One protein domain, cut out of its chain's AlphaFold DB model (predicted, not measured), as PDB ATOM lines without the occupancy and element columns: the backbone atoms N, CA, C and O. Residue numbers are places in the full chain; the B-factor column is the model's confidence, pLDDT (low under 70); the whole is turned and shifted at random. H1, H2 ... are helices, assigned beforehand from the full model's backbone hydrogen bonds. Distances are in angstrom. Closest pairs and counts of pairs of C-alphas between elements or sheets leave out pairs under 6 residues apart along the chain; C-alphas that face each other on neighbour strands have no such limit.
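This is residues 14 to 84 of the 88 residues of an uncharacterized protein of Euryarchaeota archaeon (UniProt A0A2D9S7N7). At one end two helices, H1 and H2, form a helical hairpin that opens as a V from their tight link, and from the end of H2 the backbone trails away as a long tail with two short helices, H3 and H4, strung along it one after the other. H4 sticks out at the far end with residues 68 to 84, and the opening residues 14 to 19 of H1 also stand free. The printed part has 71 residues with four named helices, in the order H1, H2, H3, H4, and no named strand; its class is all helix. The whole is extended, with a radius of gyration of the C-alphas of 19.9 A, and the tail makes much of its length: the spans are 59 by 29 by 15 A.

Find C-alpha 14 at (-11.402, -3.464, 11.533); from there H1, residues 14 to 33, runs 28.5 A to C-alpha 33 at (-20.412, -30.484, 12.467). Look next at C-alpha 38, at (-32.952, -24.692, 11.930), where H2, residues 38 to 50, begins; it measures 18.2 A from first to last C-alpha. Further on come H3, residues 62 to 69, with 10.8 A, and H4, residues 75 to 83, with 11.8 A, which ends at C-alpha 83, at (-19.454, -16.995, -38.911).

Begin with the hairpin of H1 and H2, which touch and run opposite ways. Their closest C-alphas are those of Phe 27 and Ala 44, 6.4 A apart. H1 touches H2 with residues 27 to 31 alone, and H2 touches H1 with residues 40 to 44 alone. Their lines stand at a steep tilt of 35.3 degrees, only just steep, and their centres are 12.0 A apart. H3 touches no helix: it is apart from H1, H2 and H4. H4 is apart from H1 and H2 as well. In H1, H2, H3 and H4 every backbone O of residue i is within hydrogen-bond range of the N of residue i+4.

The two C-alphas farthest apart are those of Glu 35 and Gly 84, at 59.0 A. Leave out the stretches that stand free, residues 14 to 19 and 68 to 84, and you have a body of 48 residues spanning 40 by 18 by 13 A. The printed part has no cut. The links from H1 to H2 and from H3 to H4 are tight, and the link from H2 to H3, with 11 residues, is long. Read the B-factor column for the model's confidence: the mean pLDDT of the printed part is 76.7, and residues 51 to 66 are under 70.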
ATOM      1  N   GLU A  14     -12.159  -2.275  11.131       70.88
ATOM      2  CA  GLU A  14     -11.402  -3.464  11.533       70.88
ATOM      3  C   GLU A  14     -12.200  -4.386  12.465       70.88
ATOM      4  O   GLU A  14     -12.267  -5.591  12.234       70.88
ATOM      5  N   SER A  15     -12.899  -3.820  13.455       72.62
ATOM      6  CA  SER A  15     -13.747  -4.586  14.374       72.62
ATOM      7  C   SER A  15     -14.955  -5.210  13.669       72.62
ATOM      8  O   SER A  15     -15.421  -6.274  14.072       72.62
ATOM      9  N   PHE A  16     -15.469  -4.573  12.610       75.12
ATOM     10  CA  PHE A  16     -16.530  -5.153  11.784       75.12
ATOM     11  C   PHE A  16     -16.017  -6.315  10.932       75.12
ATOM     12  O   PHE A  16     -16.681  -7.347  10.862       75.12
ATOM     13  N   ASN A  17     -14.835  -6.178  10.331       76.12
ATOM     14  CA  ASN A  17     -14.213  -7.238   9.536       76.12
ATOM     15  C   ASN A  17     -13.875  -8.464  10.393       76.12
ATOM     16  O   ASN A  17     -14.148  -9.597   9.994       76.12
ATOM     17  N   GLU A  18     -13.342  -8.238  11.593       81.38
ATOM     18  CA  GLU A  18     -13.070  -9.296  12.563       81.38
ATOM     19  C   GLU A  18     -14.360 -10.004  12.994       81.38
ATOM     20  O   GLU A  18     -14.443 -11.233  12.939       81.38
ATOM     21  N   LEU A  19     -15.405  -9.245  13.336       83.56
ATOM     22  CA  LEU A  19     -16.708  -9.814  13.672       83.56
ATOM     23  C   LEU A  19     -17.282 -10.633  12.507       83.56
ATOM     24  O   LEU A  19     -17.788 -11.733  12.720       83.56
ATOM     25  N   HIS A  20     -17.172 -10.130  11.277       82.44
ATOM     26  CA  HIS A  20     -17.663 -10.822  10.090       82.44
ATOM     27  C   HIS A  20     -16.942 -12.153   9.866       82.44
ATOM     28  O   HIS A  20     -17.580 -13.161   9.550       82.44
ATOM     29  N   TYR A  21     -15.622 -12.179  10.057       84.75
ATOM     30  CA  TYR A  21     -14.830 -13.402   9.982       84.75
ATOM     31  C   TYR A  21     -15.257 -14.416  11.050       84.75
ATOM     32  O   TYR A  21     -15.582 -15.556  10.718       84.75
ATOM     33  N   LEU A  22     -15.345 -13.991  12.314       89.62
ATOM     34  CA  LEU A  22     -15.697 -14.866  13.435       89.62
ATOM     35  C   LEU A  22     -17.096 -15.476  13.290       89.62
ATOM     36  O   LEU A  22     -17.268 -16.676  13.491       89.62
ATOM     37  N   VAL A  23     -18.085 -14.664  12.911       88.75
ATOM     38  CA  VAL A  23     -19.470 -15.121  12.706       88.75
ATOM     39  C   VAL A  23     -19.550 -16.120  11.550       88.75
ATOM     40  O   VAL A  23     -20.225 -17.144  11.657       88.75
ATOM     41  N   THR A  24     -18.820 -15.865  10.462       87.25
ATOM     42  CA  THR A  24     -18.781 -16.765   9.301       87.25
ATOM     43  C   THR A  24     -18.150 -18.113   9.655       87.25
ATOM     44  O   THR A  24     -18.704 -19.161   9.320       87.25
ATOM     45  N   GLU A  25     -17.027 -18.101  10.373       91.25
ATOM     46  CA  GLU A  25     -16.347 -19.317  10.831       91.25
ATOM     47  C   GLU A  25     -17.204 -20.127  11.814       91.25
ATOM     48  O   GLU A  25     -17.208 -21.358  11.759       91.25
ATOM     49  N   ASP A  26     -17.959 -19.469  12.699       90.75
ATOM     50  CA  ASP A  26     -18.845 -20.163  13.636       90.75
ATOM     51  C   ASP A  26     -20.016 -20.843  12.916       90.75
ATOM     52  O   ASP A  26     -20.266 -22.032  13.131       90.75
ATOM     53  N   PHE A  27     -20.670 -20.144  11.981       90.12
ATOM     54  CA  PHE A  27     -21.698 -20.758  11.138       90.12
ATOM     55  C   PHE A  27     -21.141 -21.937  10.345       90.12
ATOM     56  O   PHE A  27     -21.739 -23.013  10.330       90.12
ATOM     57  N   LEU A  28     -19.972 -21.774   9.725       89.69
ATOM     58  CA  LEU A  28     -19.344 -22.824   8.933       89.69
ATOM     59  C   LEU A  28     -18.997 -24.051   9.784       89.69
ATOM     60  O   LEU A  28     -19.231 -25.179   9.350       89.69
ATOM     61  N   ARG A  29     -18.492 -23.849  11.003       93.62
ATOM     62  CA  ARG A  29     -18.192 -24.928  11.949       93.62
ATOM     63  C   ARG A  29     -19.444 -25.702  12.343       93.62
ATOM     64  O   ARG A  29     -19.440 -26.921  12.213       93.62
ATOM     65  N   ARG A  30     -20.508 -25.009  12.765       89.44
ATOM     66  CA  ARG A  30     -21.776 -25.631  13.197       89.44
ATOM     67  C   ARG A  30     -22.478 -26.373  12.065       89.44
ATOM     68  O   ARG A  30     -23.036 -27.448  12.264       89.44
ATOM     69  N   ILE A  31     -22.444 -25.804  10.859       90.12
ATOM     70  CA  ILE A  31     -23.040 -26.430   9.674       90.12
ATOM     71  C   ILE A  31     -22.249 -27.681   9.285       90.12
ATOM     72  O   ILE A  31     -22.847 -28.712   8.990       90.12
ATOM     73  N   LYS A  32     -20.910 -27.626   9.326       89.50
ATOM     74  CA  LYS A  32     -20.057 -28.787   9.026       89.50
ATOM     75  C   LYS A  32     -20.109 -29.871  10.101       89.50
ATOM     76  O   LYS A  32     -19.996 -31.041   9.750       89.50
ATOM     77  N   SER A  33     -20.267 -29.510  11.377       91.69
ATOM     78  CA  SER A  33     -20.412 -30.484  12.467       91.69
ATOM     79  C   SER A  33     -21.779 -31.172  12.467       91.69
ATOM     80  O   SER A  33     -21.925 -32.229  13.072       91.69
ATOM     81  N   GLY A  34     -22.773 -30.605  11.771       89.50
ATOM     82  CA  GLY A  34     -24.146 -31.113  11.766       89.50
ATOM     83  C   GLY A  34     -24.928 -30.779  13.040       89.50
ATOM     84  O   GLY A  34     -26.039 -31.267  13.215       89.50
ATOM     85  N   GLU A  35     -24.370 -29.940  13.915       88.94
ATOM     86  CA  GLU A  35     -25.015 -29.469  15.149       88.94
ATOM     87  C   GLU A  35     -25.851 -28.201  14.919       88.94
ATOM     88  O   GLU A  35     -26.544 -27.737  15.823       88.94
ATOM     89  N   ALA A  36     -25.790 -27.629  13.711       89.94
ATOM     90  CA  ALA A  36     -26.582 -26.468  13.337       89.94
ATOM     91  C   ALA A  36     -28.084 -26.768  13.420       89.94
ATOM     92  O   ALA A  36     -28.618 -27.645  12.736       89.94
ATOM     93  N   THR A  37     -28.785 -25.977  14.224       91.19
ATOM     94  CA  THR A  37     -30.242 -26.019  14.306       91.19
ATOM     95  C   THR A  37     -30.877 -25.291  13.119       91.19
ATOM     96  O   THR A  37     -30.238 -24.522  12.398       91.19
ATOM     97  N   THR A  38     -32.187 -25.464  12.927       90.12
ATOM     98  CA  THR A  38     -32.952 -24.692  11.930       90.12
ATOM     99  C   THR A  38     -32.860 -23.181  12.156       90.12
ATOM    100  O   THR A  38     -32.920 -22.412  11.194       90.12
ATOM    101  N   GLN A  39     -32.675 -22.748  13.407       90.56
ATOM    102  CA  GLN A  39     -32.469 -21.346  13.760       90.56
ATOM    103  C   GLN A  39     -31.088 -20.852  13.319       90.56
ATOM    104  O   GLN A  39     -31.009 -19.783  12.721       90.56
ATOM    105  N   ASP A  40     -30.030 -21.643  13.528       85.56
ATOM    106  CA  ASP A  40     -28.672 -21.303  13.079       85.56
ATOM    107  C   ASP A  40     -28.600 -21.197  11.549       85.56
ATOM    108  O   ASP A  40     -28.013 -20.261  11.011       85.56
ATOM    109  N   LEU A  41     -29.265 -22.111  10.835       88.38
ATOM    110  CA  LEU A  41     -29.344 -22.084   9.371       88.38
ATOM    111  C   LEU A  41     -30.092 -20.852   8.858       88.38
ATOM    112  O   LEU A  41     -29.663 -20.217   7.892       88.38
ATOM    113  N   LYS A  42     -31.200 -20.484   9.512       89.88
ATOM    114  CA  LYS A  42     -31.931 -19.260   9.182       89.88
ATOM    115  C   LYS A  42     -31.092 -18.013   9.473       89.88
ATOM    116  O   LYS A  42     -31.037 -17.130   8.622       89.88
ATOM    117  N   ALA A  43     -30.407 -17.968  10.614       89.44
ATOM    118  CA  ALA A  43     -29.516 -16.872  10.979       89.44
ATOM    119  C   ALA A  43     -28.349 -16.728   9.989       89.44
ATOM    120  O   ALA A  43     -28.043 -15.612   9.585       89.44
ATOM    121  N   ALA A  44     -27.766 -17.834   9.520       86.88
ATOM    122  CA  ALA A  44     -26.737 -17.820   8.482       86.88
ATOM    123  C   ALA A  44     -27.276 -17.290   7.141       86.88
ATOM    124  O   ALA A  44     -26.631 -16.475   6.485       86.88
ATOM    125  N   CYS A  45     -28.482 -17.703   6.737       84.38
ATOM    126  CA  CYS A  45     -29.119 -17.201   5.517       84.38
ATOM    127  C   CYS A  45     -29.416 -15.700   5.593       84.38
ATOM    128  O   CYS A  45     -29.236 -14.984   4.610       84.38
ATOM    129  N   ASP A  46     -29.892 -15.231   6.745       86.25
ATOM    130  CA  ASP A  46     -30.193 -13.822   6.964       86.25
ATOM    131  C   ASP A  46     -28.884 -13.005   7.058       86.25
ATOM    132  O   ASP A  46     -28.796 -11.945   6.447       86.25
ATOM    133  N   TRP A  47     -27.818 -13.552   7.660       83.88
ATOM    134  CA  TRP A  47     -26.472 -12.959   7.673       83.88
ATOM    135  C   TRP A  47     -25.906 -12.732   6.265       83.88
ATOM    136  O   TRP A  47     -25.422 -11.640   5.965       83.88
ATOM    137  N   LEU A  48     -26.013 -13.728   5.378       80.00
ATOM    138  CA  LEU A  48     -25.571 -13.610   3.982       80.00
ATOM    139  C   LEU A  48     -26.352 -12.534   3.213       80.00
ATOM    140  O   LEU A  48     -25.762 -11.769   2.453       80.00
ATOM    141  N   LYS A  49     -27.671 -12.448   3.430       78.12
ATOM    142  CA  LYS A  49     -28.531 -11.435   2.795       78.12
ATOM    143  C   LYS A  49     -28.236 -10.023   3.293       78.12
ATOM    144  O   LYS A  49     -28.237  -9.097   2.495       78.12
ATOM    145  N   THR A  50     -28.019  -9.853   4.595       76.44
ATOM    146  CA  THR A  50     -27.788  -8.537   5.209       76.44
ATOM    147  C   THR A  50     -26.431  -7.941   4.836       76.44
ATOM    148  O   THR A  50     -26.309  -6.723   4.802       76.44
ATOM    149  N   ASN A  51     -25.430  -8.770   4.526       68.31
ATOM    150  CA  ASN A  51     -24.097  -8.312   4.116       68.31
ATOM    151  C   ASN A  51     -23.928  -8.228   2.585       68.31
ATOM    152  O   ASN A  51     -22.805  -8.289   2.091       68.31
ATOM    153  N   ASP A  52     -25.032  -8.129   1.828       60.69
ATOM    154  CA  ASP A  52     -25.051  -8.032   0.358       60.69
ATOM    155  C   ASP A  52     -24.231  -9.122  -0.365       60.69
ATOM    156  O   ASP A  52     -23.840  -8.970  -1.524       60.69
ATOM    157  N   ILE A  53     -24.037 -10.289   0.266       57.66
ATOM    158  CA  ILE A  53     -23.517 -11.496  -0.390       57.66
ATOM    159  C   ILE A  53     -24.685 -12.147  -1.141       57.66
ATOM    160  O   ILE A  53     -25.088 -13.284  -0.903       57.66
ATOM    161  N   THR A  54     -25.295 -11.383  -2.041       47.47
ATOM    162  CA  THR A  54     -26.219 -11.909  -3.036       47.47
ATOM    163  C   THR A  54     -25.430 -12.015  -4.332       47.47
ATOM    164  O   THR A  54     -24.730 -11.086  -4.724       47.47
ATOM    165  N   GLY A  55     -25.477 -13.164  -5.007       49.75
ATOM    166  CA  GLY A  55     -24.805 -13.370  -6.298       49.75
ATOM    167  C   GLY A  55     -25.412 -12.554  -7.450       49.75
ATOM    168  O   GLY A  55     -25.413 -13.018  -8.586       49.75
ATOM    169  N   VAL A  56     -25.989 -11.385  -7.162       51.19
ATOM    170  CA  VAL A  56     -26.701 -10.505  -8.085       51.19
ATOM    171  C   VAL A  56     -26.100  -9.110  -7.939       51.19
ATOM    172  O   VAL A  56     -26.048  -8.562  -6.843       51.19
ATOM    173  N   ALA A  57     -25.602  -8.547  -9.041       46.78
ATOM    174  CA  ALA A  57     -24.979  -7.229  -9.045       46.78
ATOM    175  C   ALA A  57     -26.025  -6.146  -8.728       46.78
ATOM    176  O   ALA A  57     -26.826  -5.786  -9.588       46.78
ATOM    177  N   LEU A  58     -26.029  -5.654  -7.488       53.69
ATOM    178  CA  LEU A  58     -26.810  -4.486  -7.086       53.69
ATOM    179  C   LEU A  58     -26.090  -3.193  -7.506       53.69
ATOM    180  O   LEU A  58     -24.856  -3.141  -7.498       53.69
ATOM    181  N   GLU A  59     -26.849  -2.152  -7.846       48.22
ATOM    182  CA  GLU A  59     -26.331  -0.844  -8.271       48.22
ATOM    183  C   GLU A  59     -25.479  -0.208  -7.150       48.22
ATOM    184  O   GLU A  59     -25.913  -0.110  -6.002       48.22
ATOM    185  N   GLY A  60     -24.232   0.160  -7.459       57.50
ATOM    186  CA  GLY A  60     -23.233   0.635  -6.491       57.50
ATOM    187  C   GLY A  60     -22.305  -0.438  -5.899       57.50
ATOM    188  O   GLY A  60     -21.312  -0.088  -5.250       57.50
ATOM    189  N   SER A  61     -22.560  -1.728  -6.152       63.75
ATOM    190  CA  SER A  61     -21.695  -2.832  -5.713       63.75
ATOM    191  C   SER A  61     -20.355  -2.878  -6.474       63.75
ATOM    192  O   SER A  61     -20.237  -2.355  -7.587       63.75
ATOM    193  N   PRO A  62     -19.319  -3.553  -5.939       62.00
ATOM    194  CA  PRO A  62     -18.081  -3.809  -6.681       62.00
ATOM    195  C   PRO A  62     -18.310  -4.530  -8.023       62.00
ATOM    196  O   PRO A  62     -17.564  -4.301  -8.974       62.00
ATOM    197  N   LEU A  63     -19.362  -5.353  -8.121       61.97
ATOM    198  CA  LEU A  63     -19.775  -6.017  -9.360       61.97
ATOM    199  C   LEU A  63     -20.401  -5.047 -10.370       61.97
ATOM    200  O   LEU A  63     -20.136  -5.177 -11.560       61.97
ATOM    201  N   ASP A  64     -21.172  -4.058  -9.919       67.56
ATOM    202  CA  ASP A  64     -21.723  -2.995 -10.774       67.56
ATOM    203  C   ASP A  64     -20.623  -2.063 -11.310       67.56
ATOM    204  O   ASP A  64     -20.572  -1.728 -12.498       67.56
ATOM    205  N   ARG A  65     -19.634  -1.747 -10.465       69.75
ATOM    206  CA  ARG A  65     -18.422  -1.040 -10.908       69.75
ATOM    207  C   ARG A  65     -17.682  -1.840 -11.970       69.75
ATOM    208  O   ARG A  65     -17.330  -1.278 -13.000       69.75
ATOM    209  N   LEU A  66     -17.493  -3.143 -11.761       66.44
ATOM    210  CA  LEU A  66     -16.864  -4.025 -12.745       66.44
ATOM    211  C   LEU A  66     -17.672  -4.094 -14.052       66.44
ATOM    212  O   LEU A  66     -17.092  -3.967 -15.129       66.44
ATOM    213  N   ALA A  67     -18.998  -4.219 -13.972       72.75
ATOM    214  CA  ALA A  67     -19.889  -4.193 -15.132       72.75
ATOM    215  C   ALA A  67     -19.803  -2.868 -15.912       72.75
ATOM    216  O   ALA A  67     -19.943  -2.872 -17.134       72.75
ATOM    217  N   SER A  68     -19.515  -1.756 -15.231       74.38
ATOM    218  CA  SER A  68     -19.312  -0.443 -15.853       74.38
ATOM    219  C   SER A  68     -17.975  -0.312 -16.597       74.38
ATOM    220  O   SER A  68     -17.899   0.441 -17.567       74.38
ATOM    221  N   VAL A  69     -16.922  -1.031 -16.178       78.75
ATOM    222  CA  VAL A  69     -15.603  -0.994 -16.850       78.75
ATOM    223  C   VAL A  69     -15.501  -2.016 -17.986       78.75
ATOM    224  O   VAL A  69     -14.688  -1.849 -18.895       78.75
ATOM    225  N   ILE A  70     -16.308  -3.081 -17.959       75.38
ATOM    226  CA  ILE A  70     -16.298  -4.090 -19.020       75.38
ATOM    227  C   ILE A  70     -16.883  -3.479 -20.307       75.38
ATOM    228  O   ILE A  70     -18.043  -3.060 -20.323       75.38
ATOM    229  N   PRO A  71     -16.124  -3.443 -21.419       73.19
ATOM    230  CA  PRO A  71     -16.647  -2.954 -22.685       73.19
ATOM    231  C   PRO A  71     -17.789  -3.858 -23.157       73.19
ATOM    232  O   PRO A  71     -17.645  -5.079 -23.253       73.19
ATOM    233  N   LYS A  72     -18.937  -3.251 -23.472       73.12
ATOM    234  CA  LYS A  72     -20.089  -3.972 -24.021       73.12
ATOM    235  C   LYS A  72     -19.741  -4.449 -25.427       73.12
ATOM    236  O   LYS A  72     -19.643  -3.652 -26.357       73.12
ATOM    237  N   VAL A  73     -19.534  -5.753 -25.576       72.19
ATOM    238  CA  VAL A  73     -19.299  -6.375 -26.880       72.19
ATOM    239  C   VAL A  73     -20.648  -6.655 -27.532       72.19
ATOM    240  O   VAL A  73     -21.453  -7.412 -26.992       72.19
ATOM    241  N   ASP A  74     -20.887  -6.058 -28.698       77.19
ATOM    242  CA  ASP A  74     -22.079  -6.330 -29.498       77.19
ATOM    243  C   ASP A  74     -22.049  -7.789 -30.016       77.19
ATOM    244  O   ASP A  74     -21.146  -8.161 -30.783       77.19
ATOM    245  N   PRO A  75     -23.031  -8.635 -29.643       74.44
ATOM    246  CA  PRO A  75     -23.094 -10.025 -30.086       74.44
ATOM    247  C   PRO A  75     -23.183 -10.181 -31.612       74.44
ATOM    248  O   PRO A  75     -22.757 -11.205 -32.152       74.44
ATOM    249  N   SER A  76     -23.728  -9.191 -32.324       72.12
ATOM    250  CA  SER A  76     -23.860  -9.203 -33.784       72.12
ATOM    251  C   SER A  76     -22.504  -9.066 -34.490       72.12
ATOM    252  O   SER A  76     -22.248  -9.758 -35.482       72.12
ATOM    253  N   LEU A  77     -21.588  -8.270 -33.925       71.81
ATOM    254  CA  LEU A  77     -20.224  -8.097 -34.432       71.81
ATOM    255  C   LEU A  77     -19.395  -9.370 -34.237       71.81
ATOM    256  O   LEU A  77     -18.644  -9.773 -35.127       71.81
ATOM    257  N   VAL A  78     -19.586 -10.056 -33.108       73.38
ATOM    258  CA  VAL A  78     -18.940 -11.346 -32.825       73.38
ATOM    259  C   VAL A  78     -19.430 -12.421 -33.792       73.38
ATOM    260  O   VAL A  78     -18.617 -13.135 -34.377       73.38
ATOM    261  N   LYS A  79     -20.746 -12.505 -34.031       74.62
ATOM    262  CA  LYS A  79     -21.322 -13.461 -34.991       74.62
ATOM    263  C   LYS A  79     -20.827 -13.216 -36.412       74.62
ATOM    264  O   LYS A  79     -20.449 -14.167 -37.089       74.62
ATOM    265  N   THR A  80     -20.767 -11.958 -36.839       76.50
ATOM    266  CA  THR A  80     -20.264 -11.587 -38.168       76.50
ATOM    267  C   THR A  80     -18.784 -11.930 -38.325       76.50
ATOM    268  O   THR A  80     -18.379 -12.440 -39.362       76.50
ATOM    269  N   ARG A  81     -17.961 -11.731 -37.290       72.56
ATOM    270  CA  ARG A  81     -16.533 -12.073 -37.349       72.56
ATOM    271  C   ARG A  81     -16.263 -13.582 -37.287       72.56
ATOM    272  O   ARG A  81     -15.315 -14.040 -37.917       72.56
ATOM    273  N   LEU A  82     -17.055 -14.333 -36.519       74.62
ATOM    274  CA  LEU A  82     -16.873 -15.779 -36.328       74.62
ATOM    275  C   LEU A  82     -17.490 -16.617 -37.453       74.62
ATOM    276  O   LEU A  82     -16.906 -17.619 -37.853       74.62
ATOM    277  N   TYR A  83     -18.659 -16.215 -37.954       77.19
ATOM    278  CA  TYR A  83     -19.454 -16.995 -38.911       77.19
ATOM    279  C   TYR A  83     -19.689 -16.276 -40.242       77.19
ATOM    280  O   TYR A  83     -20.229 -16.872 -41.173       77.19
ATOM    281  N   GLY A  84     -19.294 -15.006 -40.363       72.19
ATOM    282  CA  GLY A  84     -19.342 -14.289 -41.630       72.19
ATOM    283  C   GLY A  84     -18.348 -14.898 -42.607       72.19
ATOM    284  O   GLY A  84     -17.136 -14.893 -42.385       72.19
TER     285      GLY A  84